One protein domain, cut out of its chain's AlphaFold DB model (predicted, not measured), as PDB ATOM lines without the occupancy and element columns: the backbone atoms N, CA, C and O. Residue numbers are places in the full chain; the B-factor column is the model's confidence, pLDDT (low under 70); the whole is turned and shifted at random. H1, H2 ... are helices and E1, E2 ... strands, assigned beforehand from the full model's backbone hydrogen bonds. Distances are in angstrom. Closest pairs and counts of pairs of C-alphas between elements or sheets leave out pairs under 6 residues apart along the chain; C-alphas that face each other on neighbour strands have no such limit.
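AT A GLANCE: This is residues 17 to 84 of the 88 residues of an uncharacterized protein of Chloroflexi bacterium (UniProt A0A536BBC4). Two small units, each a short two-stranded hairpin followed by a helix, sit toward opposite ends of the model: E1, E2 and H1 in one, E3, E4 and H2 in the other. A long looping link, residues 37 to 62, joins them. The printed part has 68 residues with four named strands and two named helices, in the order E1, E2, H1, E3, E4, H2; both sheets are antiparallel. The class is mixed, helices and strands, with under half of the residues, 29, in named elements. The whole is compact, with a radius of gyration of the C-alphas of 11.7 A and spans of 34 by 29 by 17 A.

HOW THE PARTS SIT: E1, residues 20 to 22, and E2, residues 25 to 27, form an antiparallel hairpin at 148 degrees, with N 20 and O 27 within hydrogen-bond range at 2.9 A. The closest C-alphas of E1 and H1, residues 30 to 36, are those of Gln 20 and Arg 30, 6.4 A apart. E3, residues 63 to 65, and E4, residues 68 to 70, form the other antiparallel hairpin at 158 degrees, with N 70 and O 63 at 2.8 A. The closest C-alphas of E4 and H2, residues 73 to 82, are those of Phe 70 and Ala 76, 5.6 A apart. H1 and H2 are apart. Every O i to N i+4 pair is within hydrogen-bond range in H1 and H2.

IN THESE COORDINATES: E1 begins at C-alpha 20 (231.662, 170.887, 208.924). H1 is 9.7 A long and H2 14.0 A. H2 ends at C-alpha 82 (218.554, 152.036, 204.903).

THE WHOLE: The two farthest C-alphas, of Glu 42 and Thr 84, are 35.2 A apart. The printed part has no cut. The link from H1 to E3 is long, with 26 residues. Residues 39 to 44 and 82 to 84 have pLDDT under 70.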
ATOM      1  N   GLU A  17     234.602 164.920 203.495       88.38
ATOM      2  CA  GLU A  17     234.677 166.097 202.615       88.38
ATOM      3  C   GLU A  17     233.465 167.031 202.738       88.38
ATOM      4  O   GLU A  17     233.564 168.226 202.468       88.38
ATOM      5  N   THR A  18     232.321 166.500 203.177       88.69
ATOM      6  CA  THR A  18     231.114 167.302 203.437       88.69
ATOM      7  C   THR A  18     231.005 167.736 204.900       88.69
ATOM      8  O   THR A  18     230.173 168.579 205.232       88.69
ATOM      9  N   MET A  19     231.852 167.196 205.781       91.31
ATOM     10  CA  MET A  19     231.831 167.474 207.212       91.31
ATOM     11  C   MET A  19     232.149 168.942 207.492       91.31
ATOM     12  O   MET A  19     233.045 169.529 206.892       91.31
ATOM     13  N   GLN A  20     231.420 169.535 208.429       92.31
ATOM     14  CA  GLN A  20     231.662 170.887 208.924       92.31
ATOM     15  C   GLN A  20     231.668 170.875 210.453       92.31
ATOM     16  O   GLN A  20     230.913 170.131 211.080       92.31
ATOM     17  N   GLU A  21     232.479 171.733 211.056       92.56
ATOM     18  CA  GLU A  21     232.542 171.909 212.506       92.56
ATOM     19  C   GLU A  21     232.083 173.322 212.866       92.56
ATOM     20  O   GLU A  21     232.484 174.299 212.233       92.56
ATOM     21  N   SER A  22     231.208 173.443 213.864       91.56
ATOM     22  CA  SER A  22     230.713 174.736 214.347       91.56
ATOM     23  C   SER A  22     230.347 174.654 215.826       91.56
ATOM     24  O   SER A  22     229.694 173.703 216.257       91.56
ATOM     25  N   ALA A  23     230.779 175.642 216.615       88.19
ATOM     26  CA  ALA A  23     230.553 175.709 218.065       88.19
ATOM     27  C   ALA A  23     230.931 174.412 218.822       88.19
ATOM     28  O   ALA A  23     230.217 173.979 219.724       88.19
ATOM     29  N   GLY A  24     232.033 173.762 218.422       89.31
ATOM     30  CA  GLY A  24     232.502 172.504 219.025       89.31
ATOM     31  C   GLY A  24     231.644 171.275 218.697       89.31
ATOM     32  O   GLY A  24     231.804 170.234 219.328       89.31
ATOM     33  N   LYS A  25     230.723 171.387 217.734       92.38
ATOM     34  CA  LYS A  25     229.876 170.295 217.247       92.38
ATOM     35  C   LYS A  25     230.211 169.976 215.796       92.38
ATOM     36  O   LYS A  25     230.501 170.874 215.005       92.38
ATOM     37  N   THR A  26     230.111 168.701 215.442       93.69
ATOM     38  CA  THR A  26     230.338 168.213 214.080       93.69
ATOM     39  C   THR A  26     229.010 168.038 213.351       93.69
ATOM     40  O   THR A  26     228.038 167.539 213.913       93.69
ATOM     41  N   TYR A  27     228.963 168.423 212.081       94.31
ATOM     42  CA  TYR A  27     227.787 168.351 211.222       94.31
ATOM     43  C   TYR A  27     228.161 167.707 209.892       94.31
ATOM     44  O   TYR A  27     229.266 167.890 209.388       94.31
ATOM     45  N   CYS A  28     227.225 166.981 209.286       93.44
ATOM     46  CA  CYS A  28     227.476 166.291 208.023       93.44
ATOM     47  C   CYS A  28     227.513 167.214 206.795       93.44
ATOM     48  O   CYS A  28     227.825 166.726 205.716       93.44
ATOM     49  N   CYS A  29     227.101 168.484 206.922       93.75
ATOM     50  CA  CYS A  29     227.115 169.489 205.851       93.75
ATOM     51  C   CYS A  29     226.803 170.897 206.354       93.75
ATOM     52  O   CYS A  29     226.303 171.089 207.466       93.75
ATOM     53  N   ARG A  30     227.019 171.885 205.478       91.50
ATOM     54  CA  ARG A  30     226.722 173.299 205.733       91.50
ATOM     55  C   ARG A  30     225.232 173.579 205.932       91.50
ATOM     56  O   ARG A  30     224.897 174.428 206.747       91.50
ATOM     57  N   ASN A  31     224.347 172.830 205.275       91.31
ATOM     58  CA  ASN A  31     222.901 172.926 205.499       91.31
ATOM     59  C   ASN A  31     222.521 172.560 206.948       91.31
ATOM     60  O   ASN A  31     221.769 173.281 207.596       91.31
ATOM     61  N   CYS A  32     223.098 171.484 207.493       92.25
ATOM     62  CA  CYS A  32     222.878 171.086 208.887       92.25
ATOM     63  C   CYS A  32     223.484 172.084 209.886       92.25
ATOM     64  O   CYS A  32     222.863 172.366 210.908       92.25
ATOM     65  N   VAL A  33     224.661 172.652 209.582       92.31
ATOM     66  CA  VAL A  33     225.229 173.756 210.380       92.31
ATOM     67  C   VAL A  33     224.277 174.945 210.386       92.31
ATOM     68  O   VAL A  33     223.951 175.447 211.455       92.31
ATOM     69  N   ALA A  34     223.811 175.366 209.205       89.06
ATOM     70  CA  ALA A  34     222.918 176.504 209.062       89.06
ATOM     71  C   ALA A  34     221.656 176.307 209.905       89.06
ATOM     72  O   ALA A  34     221.318 177.192 210.682       89.06
ATOM     73  N   MET A  35     221.018 175.136 209.856       88.25
ATOM     74  CA  MET A  35     219.850 174.862 210.701       88.25
ATOM     75  C   MET A  35     220.165 174.915 212.199       88.25
ATOM     76  O   MET A  35     219.375 175.462 212.969       88.25
ATOM     77  N   ALA A  36     221.317 174.391 212.618       87.19
ATOM     78  CA  ALA A  36     221.721 174.393 214.020       87.19
ATOM     79  C   ALA A  36     222.075 175.794 214.554       87.19
ATOM     80  O   ALA A  36     221.899 176.056 215.743       87.19
ATOM     81  N   THR A  37     222.546 176.705 213.696       84.06
ATOM     82  CA  THR A  37     222.919 178.082 214.071       84.06
ATOM     83  C   THR A  37     221.801 179.105 213.846       84.06
ATOM     84  O   THR A  37     222.056 180.305 213.912       84.06
ATOM     85  N   GLY A  38     220.570 178.664 213.567       76.31
ATOM     86  CA  GLY A  38     219.433 179.564 213.339       76.31
ATOM     87  C   GLY A  38     219.378 180.173 211.934       76.31
ATOM     88  O   GLY A  38     218.727 181.196 211.733       76.31
ATOM     89  N   GLY A  39     220.046 179.547 210.965       66.75
ATOM     90  CA  GLY A  39     219.887 179.812 209.540       66.75
ATOM     91  C   GLY A  39     218.409 179.784 209.181       66.75
ATOM     92  O   GLY A  39     217.676 178.850 209.507       66.75
ATOM     93  N   THR A  40     217.955 180.883 208.602       57.62
ATOM     94  CA  THR A  40     216.542 181.193 208.493       57.62
ATOM     95  C   THR A  40     215.807 180.180 207.617       57.62
ATOM     96  O   THR A  40     216.228 179.853 206.509       57.62
ATOM     97  N   LYS A  41     214.632 179.746 208.092       55.53
ATOM     98  CA  LYS A  41     213.615 178.977 207.344       55.53
ATOM     99  C   LYS A  41     212.975 179.795 206.202       55.53
ATOM    100  O   LYS A  41     211.870 179.497 205.759       55.53
ATOM    101  N   GLU A  42     213.634 180.862 205.764       52.16
ATOM    102  CA  GLU A  42     213.091 181.883 204.875       52.16
ATOM    103  C   GLU A  42     213.365 181.448 203.434       52.16
ATOM    104  O   GLU A  42     214.395 181.745 202.825       52.16
ATOM    105  N   GLY A  43     212.444 180.649 202.910       53.53
ATOM    106  CA  GLY A  43     212.484 180.181 201.537       53.53
ATOM    107  C   GLY A  43     211.313 179.265 201.247       53.53
ATOM    108  O   GLY A  43     211.502 178.058 201.096       53.53
ATOM    109  N   ALA A  44     210.104 179.825 201.175       54.81
ATOM    110  CA  ALA A  44     208.981 179.127 200.564       54.81
ATOM    111  C   ALA A  44     209.418 178.637 199.166       54.81
ATOM    112  O   ALA A  44     209.783 179.447 198.319       54.81
ATOM    113  N   GLY A  45     209.453 177.315 198.962       70.12
ATOM    114  CA  GLY A  45     209.837 176.688 197.690       70.12
ATOM    115  C   GLY A  45     211.228 176.040 197.623       70.12
ATOM    116  O   GLY A  45     211.593 175.555 196.555       70.12
ATOM    117  N   ARG A  46     212.009 175.986 198.713       79.56
ATOM    118  CA  ARG A  46     213.286 175.241 198.712       79.56
ATOM    119  C   ARG A  46     213.061 173.729 198.857       79.56
ATOM    120  O   ARG A  46     212.205 173.331 199.652       79.56
ATOM    121  N   PRO A  47     213.825 172.878 198.145       87.75
ATOM    122  CA  PRO A  47     213.730 171.436 198.322       87.75
ATOM    123  C   PRO A  47     214.155 171.045 199.742       87.75
ATOM    124  O   PRO A  47     215.107 171.594 200.300       87.75
ATOM    125  N   LEU A  48     213.441 170.086 200.329       90.69
ATOM    126  CA  LEU A  48     213.785 169.507 201.624       90.69
ATOM    127  C   LEU A  48     214.674 168.283 201.421       90.69
ATOM    128  O   LEU A  48     214.493 167.520 200.470       90.69
ATOM    129  N   CYS A  49     215.619 168.081 202.336       93.00
ATOM    130  CA  CYS A  49     216.383 166.846 202.398       93.00
ATOM    131  C   CYS A  49     215.443 165.664 202.668       93.00
ATOM    132  O   CYS A  49     214.777 165.628 203.699       93.00
ATOM    133  N   ALA A  50     215.453 164.659 201.798       93.56
ATOM    134  CA  ALA A  50     214.644 163.451 201.930       93.56
ATOM    135  C   ALA A  50     215.061 162.546 203.109       93.56
ATOM    136  O   ALA A  50     214.386 161.561 203.382       93.56
ATOM    137  N   HIS A  51     216.170 162.857 203.793       93.38
ATOM    138  CA  HIS A  51     216.621 162.141 204.988       93.38
ATOM    139  C   HIS A  51     216.310 162.884 206.293       93.38
ATOM    140  O   HIS A  51     215.739 162.306 207.206       93.38
ATOM    141  N   CYS A  52     216.729 164.148 206.396       91.44
ATOM    142  CA  CYS A  52     216.704 164.912 207.648       91.44
ATOM    143  C   CYS A  52     215.757 166.114 207.619       91.44
ATOM    144  O   CYS A  52     215.836 166.971 208.501       91.44
ATOM    145  N   GLU A  53     214.953 166.234 206.557       90.88
ATOM    146  CA  GLU A  53     213.897 167.244 206.369       90.88
ATOM    147  C   GLU A  53     214.387 168.700 206.440       90.88
ATOM    148  O   GLU A  53     213.613 169.655 206.453       90.88
ATOM    149  N   THR A  54     215.704 168.886 206.442       88.94
ATOM    150  CA  THR A  54     216.345 170.192 206.455       88.94
ATOM    151  C   THR A  54     216.160 170.855 205.092       88.94
ATOM    152  O   THR A  54     216.459 170.214 204.077       88.94
ATOM    153  N   PRO A  55     215.701 172.118 205.036       89.56
ATOM    154  CA  PRO A  55     215.679 172.873 203.797       89.56
ATOM    155  C   PRO A  55     217.094 172.985 203.240       89.56
ATOM    156  O   PRO A  55     218.041 173.324 203.953       89.56
ATOM    157  N   ILE A  56     217.230 172.689 201.954       90.50
ATOM    158  CA  ILE A  56     218.490 172.831 201.239       90.50
ATOM    159  C   ILE A  56     218.648 174.320 200.933       90.50
ATOM    160  O   ILE A  56     217.977 174.878 200.067       90.50
ATOM    161  N   VAL A  57     219.480 174.984 201.733       86.69
ATOM    162  CA  VAL A  57     219.795 176.409 201.607       86.69
ATOM    163  C   VAL A  57     221.091 176.662 200.847       86.69
ATOM    164  O   VAL A  57     221.254 177.731 200.266       86.69
ATOM    165  N   ASP A  58     221.981 175.677 200.857       85.00
ATOM    166  CA  ASP A  58     223.229 175.634 200.119       85.00
ATOM    167  C   ASP A  58     223.173 174.452 199.146       85.00
ATOM    168  O   ASP A  58     223.293 173.292 199.546       85.00
ATOM    169  N   GLU A  59     222.962 174.752 197.865       86.00
ATOM    170  CA  GLU A  59     222.881 173.739 196.805       86.00
ATOM    171  C   GLU A  59     224.252 173.152 196.446       86.00
ATOM    172  O   GLU A  59     224.322 172.088 195.843       86.00
ATOM    173  N   THR A  60     225.355 173.786 196.864       87.38
ATOM    174  CA  THR A  60     226.712 173.280 196.582       87.38
ATOM    175  C   THR A  60     227.017 171.973 197.309       87.38
ATOM    176  O   THR A  60     227.817 171.169 196.834       87.38
ATOM    177  N   THR A  61     226.353 171.739 198.442       87.38
ATOM    178  CA  THR A  61     226.416 170.470 199.170       87.38
ATOM    179  C   THR A  61     225.275 169.523 198.812       87.38
ATOM    180  O   THR A  61     225.301 168.377 199.250       87.38
ATOM    181  N   ALA A  62     224.293 169.945 198.010       91.31
ATOM    182  CA  ALA A  62     223.132 169.126 197.695       91.31
ATOM    183  C   ALA A  62     223.479 167.945 196.781       91.31
ATOM    184  O   ALA A  62     224.258 168.049 195.835       91.31
ATOM    185  N   VAL A  63     222.859 166.801 197.058       93.19
ATOM    186  CA  VAL A  63     222.950 165.595 196.235       93.19
ATOM    187  C   VAL A  63     221.549 165.226 195.786       93.19
ATOM    188  O   VAL A  63     220.657 165.046 196.611       93.19
ATOM    189  N   HIS A  64     221.357 165.066 194.482       92.31
ATOM    190  CA  HIS A  64     220.080 164.664 193.902       92.31
ATOM    191  C   HIS A  64     220.190 163.225 193.389       92.31
ATOM    192  O   HIS A  64     221.083 162.911 192.601       92.31
ATOM    193  N   ARG A  65     219.301 162.337 193.849       90.75
ATOM    194  CA  ARG A  65     219.191 160.949 193.366       90.75
ATOM    195  C   ARG A  65     217.746 160.695 192.941       90.75
ATOM    196  O   ARG A  65     216.853 160.606 193.778       90.75
ATOM    197  N   GLY A  66     217.511 160.594 191.632       87.69
ATOM    198  CA  GLY A  66     216.158 160.459 191.087       87.69
ATOM    199  C   GLY A  66     215.283 161.664 191.444       87.69
ATOM    200  O   GLY A  66     215.655 162.800 191.162       87.69
ATOM    201  N   SER A  67     214.133 161.415 192.073       87.81
ATOM    202  CA  SER A  67     213.204 162.450 192.558       87.81
ATOM    203  C   SER A  67     213.506 162.943 193.979       87.81
ATOM    204  O   SER A  67     212.780 163.792 194.496       87.81
ATOM    205  N   GLN A  68     214.548 162.416 194.627       92.38
ATOM    206  CA  GLN A  68     214.910 162.770 195.996       92.38
ATOM    207  C   GLN A  68     216.096 163.735 196.016       92.38
ATOM    208  O   GLN A  68     217.110 163.527 195.346       92.38
ATOM    209  N   SER A  69     215.975 164.770 196.843       94.00
ATOM    210  CA  SER A  69     217.039 165.735 197.114       94.00
ATOM    211  C   SER A  69     217.569 165.517 198.524       94.00
ATOM    212  O   SER A  69     216.796 165.335 199.459       94.00
ATOM    213  N   PHE A  70     218.883 165.551 198.695       94.88
ATOM    214  CA  PHE A  70     219.561 165.380 199.974       94.88
ATOM    215  C   PHE A  70     220.466 166.575 200.224       94.88
ATOM    216  O   PHE A  70     221.102 167.076 199.303       94.88
ATOM    217  N   CYS A  71     220.573 167.018 201.474       93.69
ATOM    218  CA  CYS A  71     221.423 168.157 201.809       93.69
ATOM    219  C   CYS A  71     222.930 167.854 201.740       93.69
ATOM    220  O   CYS A  71     223.714 168.796 201.809       93.69
ATOM    221  N   CYS A  72     223.320 166.569 201.672       94.94
ATOM    222  CA  CYS A  72     224.677 166.092 201.389       94.94
ATOM    223  C   CYS A  72     224.761 164.593 201.083       94.94
ATOM    224  O   CYS A  72     223.792 163.849 201.253       94.94
ATOM    225  N   ALA A  73     225.962 164.153 200.683       93.75
ATOM    226  CA  ALA A  73     226.287 162.756 200.402       93.75
ATOM    227  C   ALA A  73     226.043 161.831 201.603       93.75
ATOM    228  O   ALA A  73     225.470 160.766 201.414       93.75
ATOM    229  N   ASN A  74     226.357 162.261 202.833       93.56
ATOM    230  CA  ASN A  74     226.073 161.473 204.042       93.56
ATOM    231  C   ASN A  74     224.571 161.173 204.201       93.56
ATOM    232  O   ASN A  74     224.188 160.056 204.520       93.56
ATOM    233  N   CYS A  75     223.703 162.161 203.952       93.88
ATOM    234  CA  CYS A  75     222.251 161.967 204.022       93.88
ATOM    235  C   CYS A  75     221.729 161.079 202.881       93.88
ATOM    236  O   CYS A  75     220.834 160.264 203.097       93.88
ATOM    237  N   ALA A  76     222.290 161.222 201.676       93.31
ATOM    238  CA  ALA A  76     221.947 160.373 200.538       93.31
ATOM    239  C   ALA A  76     222.362 158.910 200.771       93.31
ATOM    240  O   ALA A  76     221.614 157.984 200.443       93.31
ATOM    241  N   ASP A  77     223.545 158.706 201.351       91.62
ATOM    242  CA  ASP A  77     224.059 157.388 201.697       91.62
ATOM    243  C   ASP A  77     223.270 156.764 202.847       91.62
ATOM    244  O   ASP A  77     222.860 155.621 202.725       91.62
ATOM    245  N   ALA A  78     222.912 157.523 203.887       89.62
ATOM    246  CA  ALA A  78     222.091 157.021 204.993       89.62
ATOM    247  C   ALA A  78     220.744 156.440 204.531       89.62
ATOM    248  O   ALA A  78     220.321 155.385 205.009       89.62
ATOM    249  N   VAL A  79     220.087 157.084 203.561       87.81
ATOM    250  CA  VAL A  79     218.847 156.557 202.965       87.81
ATOM    251  C   VAL A  79     219.113 155.341 202.073       87.81
ATOM    252  O   VAL A  79     218.330 154.396 202.079       87.81
ATOM    253  N   SER A  80     220.239 155.314 201.360       81.88
ATOM    254  CA  SER A  80     220.613 154.179 200.499       81.88
ATOM    255  C   SER A  80     221.064 152.954 201.307       81.88
ATOM    256  O   SER A  80     220.735 151.821 200.963       81.88
ATOM    257  N   ALA A  81     221.740 153.170 202.431       73.75
ATOM    258  CA  ALA A  81     222.106 152.149 203.401       73.75
ATOM    259  C   ALA A  81     220.859 151.596 204.111       73.75
ATOM    260  O   ALA A  81     220.757 150.388 204.322       73.75
ATOM    261  N   GLY A  82     219.864 152.448 204.388       58.09
ATOM    262  CA  GLY A  82     218.554 152.036 204.903       58.09
ATOM    263  C   GLY A  82     217.756 151.139 203.946       58.09
ATOM    264  O   GLY A  82     217.018 150.275 204.410       58.09
ATOM    265  N   ALA A  83     217.959 151.270 202.630       53.69
ATOM    266  CA  ALA A  83     217.365 150.382 201.623       53.69
ATOM    267  C   ALA A  83     217.995 148.974 201.592       53.69
ATOM    268  O   ALA A  83     217.475 148.087 200.919       53.69
ATOM    269  N   THR A  84     219.087 148.751 202.335       42.59
ATOM    270  CA  THR A  84     219.790 147.458 202.412       42.59
ATOM    271  C   THR A  84     219.555 146.730 203.741       42.59
ATOM    272  O   THR A  84     220.397 145.941 204.160       42.59
TER     273      THR A  84